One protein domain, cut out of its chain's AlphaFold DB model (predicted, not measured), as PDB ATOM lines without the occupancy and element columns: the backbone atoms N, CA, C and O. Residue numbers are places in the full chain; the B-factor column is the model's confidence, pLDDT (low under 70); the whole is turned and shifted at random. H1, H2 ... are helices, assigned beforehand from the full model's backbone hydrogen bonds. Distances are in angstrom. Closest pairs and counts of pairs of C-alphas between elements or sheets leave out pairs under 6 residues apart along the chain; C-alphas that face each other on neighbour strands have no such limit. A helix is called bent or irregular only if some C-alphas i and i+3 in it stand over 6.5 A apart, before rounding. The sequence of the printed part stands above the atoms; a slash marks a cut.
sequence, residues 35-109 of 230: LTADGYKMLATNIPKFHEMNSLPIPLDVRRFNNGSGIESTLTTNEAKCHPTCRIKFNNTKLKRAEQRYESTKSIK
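Overview. This is residues 35 to 109 of the 230 residues of an uncharacterized protein of Mytilus coruscus (UniProt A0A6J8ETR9). Two long helices, H5 and H1, run the same way but are shifted lengthwise, so that residues 92 to 98 of H5 pack beside H1 and the end of H5, residues 104 to 109, sticks out as a free arm. H1 is the middle of the body, with the short helices H2 and H3 on its side away from H5 and H4 near its first part. The printed part has 75 residues with five named helices, H1 to H5 in chain order, no named strand, and is all helix. It is compact, with a radius of gyration of the C-alphas of 13.0 A, yet elongated, spanning 42 by 25 by 18 A.

Along the chain. H5, residues 92 to 109, is 25.3 A long and ends at C-alpha 109 (373.341, 312.915, 430.148). H1, residues 37 to 52, is 24.3 A long, begins at C-alpha 37 (354.336, 335.737, 404.660) and has a kink of 27 degrees near residue 45; it is only just irregular, with C-alphas 38 and 41 6.6 A apart. H2 is residues 62 to 65, H3 residues 71 to 77 and H4 residues 84 to 89.

Arrangement. H5 touches the hub, H1, at a shallow tilt of 10 degrees, the same way; their closest C-alphas, Asn 46 and Leu 95, are 6.7 A apart. H3 touches residues 37 to 44 of H1, opposite ways at 34 degrees, only just shallow; the closest C-alphas, Ala 44 and Ile 71, are 5.0 A apart. H2 only just touches H1, with 3 pairs of C-alphas within 8 A, the closest Pro 48 and Val 62 at 7.2 A. H2 and H3 touch only at the corner, and only just, with 3 such pairs, the closest Phe 65 and Ile 71 at 5.3 A. H4 is close to H1 but not clearly touching, with C-alphas Gly 39 and Arg 87 closest at 7.7 A. H4 and H5 meet only through their link, and H3 and H5 are apart. Every O i to N i+4 pair is within hydrogen-bond range in H3 and H5, against 8 of 12 in H1 and 1 of 2 in H4; H2 is too short for such a pair.

Size, cuts and confidence. The C-alphas farthest apart, Thr 77 and Ile 108, are 42.1 A apart. The printed part has no cut and no long link. Mean pLDDT of the printed part is 87.9, with residues 36 to 38 under 70.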
ATOM      1  N   LEU A  35     355.155 342.375 407.889       75.19
ATOM      2  CA  LEU A  35     354.360 341.209 407.504       75.19
ATOM      3  C   LEU A  35     355.311 340.089 407.078       75.19
ATOM      4  O   LEU A  35     356.307 340.330 406.390       75.19
ATOM      5  N   THR A  36     355.033 338.867 407.521       65.44
ATOM      6  CA  THR A  36     356.018 337.783 407.454       65.44
ATOM      7  C   THR A  36     355.523 336.583 406.654       65.44
ATOM      8  O   THR A  36     355.765 335.455 407.070       65.44
ATOM      9  N   ALA A  37     354.892 336.809 405.496       66.19
ATOM     10  CA  ALA A  37     354.336 335.737 404.660       66.19
ATOM     11  C   ALA A  37     355.335 334.578 404.429       66.19
ATOM     12  O   ALA A  37     355.072 333.447 404.827       66.19
ATOM     13  N   ASP A  38     356.555 334.867 403.960       67.31
ATOM     14  CA  ASP A  38     357.595 333.835 403.767       67.31
ATOM     15  C   ASP A  38     358.233 333.323 405.073       67.31
ATOM     16  O   ASP A  38     358.971 332.334 405.092       67.31
ATOM     17  N   GLY A  39     358.040 334.027 406.190       72.50
ATOM     18  CA  GLY A  39     358.618 333.646 407.478       72.50
ATOM     19  C   GLY A  39     357.702 332.819 408.361       72.50
ATOM     20  O   GLY A  39     358.223 332.203 409.289       72.50
ATOM     21  N   TYR A  40     356.398 332.740 408.083       88.56
ATOM     22  CA  TYR A  40     355.478 331.937 408.892       88.56
ATOM     23  C   TYR A  40     355.826 330.454 408.836       88.56
ATOM     24  O   TYR A  40     355.921 329.834 409.891       88.56
ATOM     25  N   LYS A  41     356.164 329.912 407.661       89.50
ATOM     26  CA  LYS A  41     356.633 328.525 407.518       89.50
ATOM     27  C   LYS A  41     357.870 328.223 408.367       89.50
ATOM     28  O   LYS A  41     357.961 327.186 409.029       89.50
ATOM     29  N   MET A  42     358.829 329.151 408.377       91.62
ATOM     30  CA  MET A  42     360.044 329.027 409.186       91.62
ATOM     31  C   MET A  42     359.717 329.067 410.683       91.62
ATOM     32  O   MET A  42     360.199 328.221 411.431       91.62
ATOM     33  N   LEU A  43     358.881 330.010 411.123       91.69
ATOM     34  CA  LEU A  43     358.471 330.117 412.524       91.69
ATOM     35  C   LEU A  43     357.666 328.891 412.973       91.69
ATOM     36  O   LEU A  43     357.975 328.318 414.015       91.69
ATOM     37  N   ALA A  44     356.717 328.436 412.157       92.56
ATOM     38  CA  ALA A  44     355.916 327.242 412.403       92.56
ATOM     39  C   ALA A  44     356.775 325.980 412.535       92.56
ATOM     40  O   ALA A  44     356.481 325.121 413.361       92.56
ATOM     41  N   THR A  45     357.868 325.890 411.773       93.25
ATOM     42  CA  THR A  45     358.817 324.773 411.866       93.25
ATOM     43  C   THR A  45     359.736 324.897 413.081       93.25
ATOM     44  O   THR A  45     360.007 323.911 413.767       93.25
ATOM     45  N   ASN A  46     360.257 326.095 413.351       94.88
ATOM     46  CA  ASN A  46     361.372 326.265 414.279       94.88
ATOM     47  C   ASN A  46     360.914 326.488 415.723       94.88
ATOM     48  O   ASN A  46     361.558 325.967 416.632       94.88
ATOM     49  N   ILE A  47     359.816 327.219 415.962       93.69
ATOM     50  CA  ILE A  47     359.316 327.507 417.319       93.69
ATOM     51  C   ILE A  47     359.051 326.212 418.108       93.69
ATOM     52  O   ILE A  47     359.591 326.095 419.213       93.69
ATOM     53  N   PRO A  48     358.320 325.208 417.572       92.94
ATOM     54  CA  PRO A  48     358.087 323.958 418.295       92.94
ATOM     55  C   PRO A  48     359.382 323.224 418.646       92.94
ATOM     56  O   PRO A  48     359.533 322.758 419.771       92.94
ATOM     57  N   LYS A  49     360.355 323.193 417.725       94.44
ATOM     58  CA  LYS A  49     361.656 322.551 417.957       94.44
ATOM     59  C   LYS A  49     362.459 323.250 419.052       94.44
ATOM     60  O   LYS A  49     363.017 322.596 419.931       94.44
ATOM     61  N   PHE A  50     362.514 324.584 419.035       94.19
ATOM     62  CA  PHE A  50     363.171 325.342 420.105       94.19
ATOM     63  C   PHE A  50     362.518 325.086 421.467       94.19
ATOM     64  O   PHE A  50     363.235 324.957 422.463       94.19
ATOM     65  N   HIS A  51     361.187 324.995 421.505       92.25
ATOM     66  CA  HIS A  51     360.425 324.692 422.712       92.25
ATOM     67  C   HIS A  51     360.687 323.273 423.228       92.25
ATOM     68  O   HIS A  51     360.986 323.112 424.406       92.25
ATOM     69  N   GLU A  52     360.676 322.258 422.358       91.12
ATOM     70  CA  GLU A  52     361.007 320.872 422.723       91.12
ATOM     71  C   GLU A  52     362.408 320.763 423.351       91.12
ATOM     72  O   GLU A  52     362.615 320.064 424.343       91.12
ATOM     73  N   MET A  53     363.368 321.531 422.832       91.19
ATOM     74  CA  MET A  53     364.731 321.599 423.362       91.19
ATOM     75  C   MET A  53     364.884 322.516 424.593       91.19
ATOM     76  O   MET A  53     366.008 322.703 425.061       91.19
ATOM     77  N   ASN A  54     363.801 323.118 425.110       87.50
ATOM     78  CA  ASN A  54     363.818 324.139 426.169       87.50
ATOM     79  C   ASN A  54     364.844 325.260 425.903       87.50
ATOM     80  O   ASN A  54     365.594 325.678 426.785       87.50
ATOM     81  N   SER A  55     364.921 325.717 424.652       91.00
ATOM     82  CA  SER A  55     365.958 326.636 424.162       91.00
ATOM     83  C   SER A  55     365.386 327.839 423.407       91.00
ATOM     84  O   SER A  55     366.030 328.379 422.505       91.00
ATOM     85  N   LEU A  56     364.170 328.262 423.772       91.62
ATOM     86  CA  LEU A  56     363.491 329.402 423.159       91.62
ATOM     87  C   LEU A  56     364.337 330.690 423.275       91.62
ATOM     88  O   LEU A  56     364.684 331.093 424.387       91.62
ATOM     89  N   PRO A  57     364.661 331.361 422.149       90.81
ATOM     90  CA  PRO A  57     365.422 332.614 422.157       90.81
ATOM     91  C   PRO A  57     364.691 333.805 422.789       90.81
ATOM     92  O   PRO A  57     365.337 334.775 423.185       90.81
ATOM     93  N   ILE A  58     363.360 333.759 422.809       90.19
ATOM     94  CA  ILE A  58     362.473 334.743 423.432       90.19
ATOM     95  C   ILE A  58     361.495 333.945 424.302       90.19
ATOM     96  O   ILE A  58     360.940 332.968 423.790       90.19
ATOM     97  N   PRO A  59     361.288 334.306 425.581       85.19
ATOM     98  CA  PRO A  59     360.253 333.691 426.404       85.19
ATOM     99  C   PRO A  59     358.883 333.945 425.772       85.19
ATOM    100  O   PRO A  59     358.425 335.081 425.709       85.19
ATOM    101  N   LEU A  60     358.247 332.893 425.266       86.56
ATOM    102  CA  LEU A  60     356.909 332.964 424.692       86.56
ATOM    103  C   LEU A  60     356.145 331.677 424.986       86.56
ATOM    104  O   LEU A  60     356.743 330.607 425.120       86.56
ATOM    105  N   ASP A  61     354.824 331.789 425.077       86.56
ATOM    106  CA  ASP A  61     353.947 330.622 425.148       86.56
ATOM    107  C   ASP A  61     353.634 330.145 423.728       86.56
ATOM    108  O   ASP A  61     353.027 330.878 422.951       86.56
ATOM    109  N   VAL A  62     354.039 328.919 423.393       86.44
ATOM    110  CA  VAL A  62     353.829 328.323 422.064       86.44
ATOM    111  C   VAL A  62     352.348 328.053 421.786       86.44
ATOM    112  O   VAL A  62     351.939 328.056 420.626       86.44
ATOM    113  N   ARG A  63     351.523 327.858 422.823       85.88
ATOM    114  CA  ARG A  63     350.098 327.523 422.667       85.88
ATOM    115  C   ARG A  63     349.316 328.624 421.959       85.88
ATOM    116  O   ARG A  63     348.442 328.314 421.156       85.88
ATOM    117  N   ARG A  64     349.697 329.889 422.169       86.56
ATOM    118  CA  ARG A  64     349.057 331.057 421.536       86.56
ATOM    119  C   ARG A  64     349.112 331.030 420.008       86.56
ATOM    120  O   ARG A  64     348.297 331.647 419.336       86.56
ATOM    121  N   PHE A  65     350.098 330.326 419.459       84.81
ATOM    122  CA  PHE A  65     350.341 330.282 418.028       84.81
ATOM    123  C   PHE A  65     349.567 329.179 417.320       84.81
ATOM    124  O   PHE A  65     349.659 329.106 416.105       84.81
ATOM    125  N   ASN A  66     348.843 328.305 418.022       85.69
ATOM    126  CA  ASN A  66     348.138 327.196 417.388       85.69
ATOM    127  C   ASN A  66     346.688 327.112 417.867       85.69
ATOM    128  O   ASN A  66     346.401 326.508 418.897       85.69
ATOM    129  N   ASN A  67     345.769 327.657 417.068       81.88
ATOM    130  CA  ASN A  67     344.321 327.573 417.299       81.88
ATOM    131  C   ASN A  67     343.692 326.228 416.860       81.88
ATOM    132  O   ASN A  67     342.476 326.127 416.736       81.88
ATOM    133  N   GLY A  68     344.512 325.206 416.586       80.06
ATOM    134  CA  GLY A  68     344.081 323.892 416.099       80.06
ATOM    135  C   GLY A  68     344.271 323.695 414.591       80.06
ATOM    136  O   GLY A  68     344.311 322.556 414.137       80.06
ATOM    137  N   SER A  69     344.470 324.774 413.825       82.81
ATOM    138  CA  SER A  69     344.732 324.721 412.374       82.81
ATOM    139  C   SER A  69     346.223 324.668 411.997       82.81
ATOM    140  O   SER A  69     346.569 324.583 410.817       82.81
ATOM    141  N   GLY A  70     347.113 324.720 412.994       87.50
ATOM    142  CA  GLY A  70     348.559 324.813 412.815       87.50
ATOM    143  C   GLY A  70     349.100 326.238 412.959       87.50
ATOM    144  O   GLY A  70     348.379 327.228 412.821       87.50
ATOM    145  N   ILE A  71     350.401 326.339 413.252       90.06
ATOM    146  CA  ILE A  71     351.058 327.622 413.551       90.06
ATOM    147  C   ILE A  71     351.106 328.543 412.334       90.06
ATOM    148  O   ILE A  71     350.809 329.728 412.439       90.06
ATOM    149  N   GLU A  72     351.453 328.004 411.169       91.00
ATOM    150  CA  GLU A  72     351.532 328.782 409.930       91.00
ATOM    151  C   GLU A  72     350.171 329.367 409.541       91.00
ATOM    152  O   GLU A  72     350.068 330.565 409.280       91.00
ATOM    153  N   SER A  73     349.121 328.542 409.593       89.31
ATOM    154  CA  SER A  73     347.738 328.948 409.335       89.31
ATOM    155  C   SER A  73     347.296 330.039 410.306       89.31
ATOM    156  O   SER A  73     346.822 331.085 409.878       89.31
ATOM    157  N   THR A  74     347.546 329.851 411.608       90.56
ATOM    158  CA  THR A  74     347.180 330.827 412.647       90.56
ATOM    159  C   THR A  74     347.886 332.169 412.431       90.56
ATOM    160  O   THR A  74     347.251 333.218 412.521       90.56
ATOM    161  N   LEU A  75     349.181 332.160 412.106       90.38
ATOM    162  CA  LEU A  75     349.947 333.381 411.824       90.38
ATOM    163  C   LEU A  75     349.466 334.098 410.558       90.38
ATOM    164  O   LEU A  75     349.454 335.326 410.523       90.38
ATOM    165  N   THR A  76     349.065 333.331 409.543       90.00
ATOM    166  CA  THR A  76     348.563 333.862 408.271       90.00
ATOM    167  C   THR A  76     347.186 334.495 408.445       90.00
ATOM    168  O   THR A  76     346.992 335.634 408.036       90.00
ATOM    169  N   THR A  77     346.251 333.802 409.105       90.12
ATOM    170  CA  THR A  77     344.888 334.298 409.358       90.12
ATOM    171  C   THR A  77     344.880 335.592 410.166       90.12
ATOM    172  O   THR A  77     344.028 336.441 409.937       90.12
ATOM    173  N   ASN A  78     345.826 335.752 411.091       88.94
ATOM    174  CA  ASN A  78     345.921 336.946 411.930       88.94
ATOM    175  C   ASN A  78     346.878 338.016 411.375       88.94
ATOM    176  O   ASN A  78     347.224 338.943 412.101       88.94
ATOM    177  N   GLU A  79     347.358 337.869 410.133       89.31
ATOM    178  CA  GLU A  79     348.303 338.795 409.482       89.31
ATOM    179  C   GLU A  79     349.487 339.188 410.385       89.31
ATOM    180  O   GLU A  79     349.919 340.343 410.457       89.31
ATOM    181  N   ALA A  80     350.010 338.203 411.118       90.56
ATOM    182  CA  ALA A  80     350.878 338.436 412.258       90.56
ATOM    183  C   ALA A  80     352.149 339.202 411.871       90.56
ATOM    184  O   ALA A  80     352.905 338.794 410.977       90.56
ATOM    185  N   LYS A  81     352.444 340.286 412.587       91.44
ATOM    186  CA  LYS A  81     353.632 341.103 412.325       91.44
ATOM    187  C   LYS A  81     354.733 340.793 413.328       91.44
ATOM    188  O   LYS A  81     354.469 340.434 414.474       91.44
ATOM    189  N   CYS A  82     355.989 340.924 412.915       91.38
ATOM    190  CA  CYS A  82     357.115 340.740 413.826       91.38
ATOM    191  C   CYS A  82     358.265 341.703 413.537       91.38
ATOM    192  O   CYS A  82     358.448 342.166 412.408       91.38
ATOM    193  N   HIS A  83     359.056 341.988 414.573       92.38
ATOM    194  CA  HIS A  83     360.315 342.705 414.410       92.38
ATOM    195  C   HIS A  83     361.297 341.851 413.590       92.38
ATOM    196  O   HIS A  83     361.449 340.651 413.880       92.38
ATOM    197  N   PRO A  84     362.020 342.433 412.615       90.56
ATOM    198  CA  PRO A  84     363.085 341.736 411.903       90.56
ATOM    199  C   PRO A  84     364.097 341.082 412.850       90.56
ATOM    200  O   PRO A  84     364.472 339.925 412.640       90.56
ATOM    201  N   THR A  85     364.483 341.766 413.934       91.88
ATOM    202  CA  THR A  85     365.428 341.226 414.922       91.88
ATOM    203  C   THR A  85     364.857 340.065 415.731       91.88
ATOM    204  O   THR A  85     365.587 339.134 416.077       91.88
ATOM    205  N   CYS A  86     363.551 340.053 415.993       92.06
ATOM    206  CA  CYS A  86     362.894 338.919 416.637       92.06
ATOM    207  C   CYS A  86     362.855 337.708 415.699       92.06
ATOM    208  O   CYS A  86     363.241 336.612 416.104       92.06
ATOM    209  N   ARG A  87     362.494 337.902 414.422       91.25
ATOM    210  CA  ARG A  87     362.443 336.823 413.422       91.25
ATOM    211  C   ARG A  87     363.789 336.120 413.255       91.25
ATOM    212  O   ARG A  87     363.846 334.892 413.255       91.25
ATOM    213  N   ILE A  88     364.889 336.868 413.138       91.31
ATOM    214  CA  ILE A  88     366.218 336.269 412.918       91.31
ATOM    215  C   ILE A  88     366.695 335.409 414.096       91.31
ATOM    216  O   ILE A  88     367.534 334.527 413.893       91.31
ATOM    217  N   LYS A  89     366.163 335.608 415.314       92.94
ATOM    218  CA  LYS A  89     366.476 334.747 416.467       92.94
ATOM    219  C   LYS A  89     365.989 333.310 416.261       92.94
ATOM    220  O   LYS A  89     366.631 332.392 416.764       92.94
ATOM    221  N   PHE A  90     364.936 333.115 415.468       93.25
ATOM    222  CA  PHE A  90     364.341 331.812 415.164       93.25
ATOM    223  C   PHE A  90     364.796 331.224 413.821       93.25
ATOM    224  O   PHE A  90     364.198 330.265 413.344       93.25
ATOM    225  N   ASN A  91     365.845 331.760 413.188       92.62
ATOM    226  CA  ASN A  91     366.284 331.273 411.878       92.62
ATOM    227  C   ASN A  91     366.886 329.849 411.915       92.62
ATOM    228  O   ASN A  91     367.271 329.327 412.964       92.62
ATOM    229  N   ASN A  92     367.033 329.240 410.735       93.81
ATOM    230  CA  ASN A  92     367.540 327.867 410.597       93.81
ATOM    231  C   ASN A  92     368.973 327.694 411.123       93.81
ATOM    232  O   ASN A  92     369.300 326.669 411.717       93.81
ATOM    233  N   THR A  93     369.836 328.701 410.961       94.12
ATOM    234  CA  THR A  93     371.211 328.660 411.483       94.12
ATOM    235  C   THR A  93     371.230 328.637 413.012       94.12
ATOM    236  O   THR A  93     372.046 327.934 413.612       94.12
ATOM    237  N   LYS A  94     370.337 329.388 413.665       94.94
ATOM    238  CA  LYS A  94     370.165 329.387 415.121       94.94
ATOM    239  C   LYS A  94     369.579 328.060 415.586       94.94
ATOM    240  O   LYS A  94     370.089 327.520 416.565       94.94
ATOM    241  N   LEU A  95     368.610 327.511 414.851       95.06
ATOM    242  CA  LEU A  95     368.024 326.208 415.153       95.06
ATOM    243  C   LEU A  95     369.077 325.095 415.092       95.06
ATOM    244  O   LEU A  95     369.280 324.411 416.087       95.06
ATOM    245  N   LYS A  96     369.839 324.990 413.997       95.44
ATOM    246  CA  LYS A  96     370.904 323.982 413.846       95.44
ATOM    247  C   LYS A  96     371.938 324.059 414.974       95.44
ATOM    248  O   LYS A  96     372.397 323.042 415.485       95.44
ATOM    249  N   ARG A  97     372.301 325.276 415.398       93.31
ATOM    250  CA  ARG A  97     373.207 325.483 416.542       93.31
ATOM    251  C   ARG A  97     372.578 325.054 417.868       93.31
ATOM    252  O   ARG A  97     373.308 324.584 418.736       93.31
ATOM    253  N   ALA A  98     371.275 325.248 418.054       93.06
ATOM    254  CA  ALA A  98     370.564 324.776 419.238       93.06
ATOM    255  C   ALA A  98     370.464 323.244 419.255       93.06
ATOM    256  O   ALA A  98     370.821 322.643 420.264       93.06
ATOM    257  N   GLU A  99     370.123 322.616 418.126       93.62
ATOM    258  CA  GLU A  99     370.077 321.155 417.953       93.62
ATOM    259  C   GLU A  99     371.430 320.502 418.270       93.62
ATOM    260  O   GLU A  99     371.500 319.573 419.072       93.62
ATOM    261  N   GLN A 100     372.534 321.041 417.740       91.56
ATOM    262  CA  GLN A 100     373.885 320.547 418.046       91.56
ATOM    263  C   GLN A 100     374.202 320.588 419.547       91.56
ATOM    264  O   GLN A 100     374.795 319.652 420.089       91.56
ATOM    265  N   ARG A 101     373.804 321.664 420.241       88.38
ATOM    266  CA  ARG A 101     373.978 321.769 421.699       88.38
ATOM    267  C   ARG A 101     373.088 320.771 422.424       88.38
ATOM    268  O   ARG A 101     373.566 320.115 423.346       88.38
ATOM    269  N   TYR A 102     371.830 320.646 422.015       88.12
ATOM    270  CA  TYR A 102     370.884 319.717 422.615       88.12
ATOM    271  C   TYR A 102     371.389 318.277 422.507       88.12
ATOM    272  O   TYR A 102     371.552 317.625 423.536       88.12
ATOM    273  N   GLU A 103     371.778 317.819 421.316       87.69
ATOM    274  CA  GLU A 103     372.303 316.464 421.111       87.69
ATOM    275  C   GLU A 103     373.624 316.221 421.854       87.69
ATOM    276  O   GLU A 103     373.800 315.172 422.481       87.69
ATOM    277  N   SER A 104     374.516 317.217 421.909       81.81
ATOM    278  CA  SER A 104     375.734 317.132 422.731       81.81
ATOM    279  C   SER A 104     375.399 316.959 424.219       81.81
ATOM    280  O   SER A 104     375.945 316.087 424.894       81.81
ATOM    281  N   THR A 105     374.461 317.750 424.750       79.56
ATOM    282  CA  THR A 105     374.060 317.661 426.166       79.56
ATOM    283  C   THR A 105     373.295 316.381 426.486       79.56
ATOM    284  O   THR A 105     373.489 315.796 427.552       79.56
ATOM    285  N   LYS A 106     372.453 315.912 425.563       81.56
ATOM    286  CA  LYS A 106     371.698 314.663 425.659       81.56
ATOM    287  C   LYS A 106     372.637 313.461 425.676       81.56
ATOM    288  O   LYS A 106     372.452 312.576 426.506       81.56
ATOM    289  N   SER A 107     373.680 313.478 424.849       74.88
ATOM    290  CA  SER A 107     374.730 312.452 424.841       74.88
ATOM    291  C   SER A 107     375.507 312.418 426.159       74.88
ATOM    292  O   SER A 107     375.716 311.346 426.713       74.88
ATOM    293  N   ILE A 108     375.848 313.583 426.728       73.06
ATOM    294  CA  ILE A 108     376.505 313.663 428.046       73.06
ATOM    295  C   ILE A 108     375.599 313.112 429.156       73.06
ATOM    296  O   ILE A 108     376.068 312.370 430.008       73.06
ATOM    297  N   LYS A 109     374.298 313.432 429.149       72.56
ATOM    298  CA  LYS A 109     373.341 312.915 430.148       72.56
ATOM    299  C   LYS A 109     373.104 311.404 430.045       72.56
ATOM    300  O   LYS A 109     372.716 310.799 431.037       72.56
TER     301      LYS A 109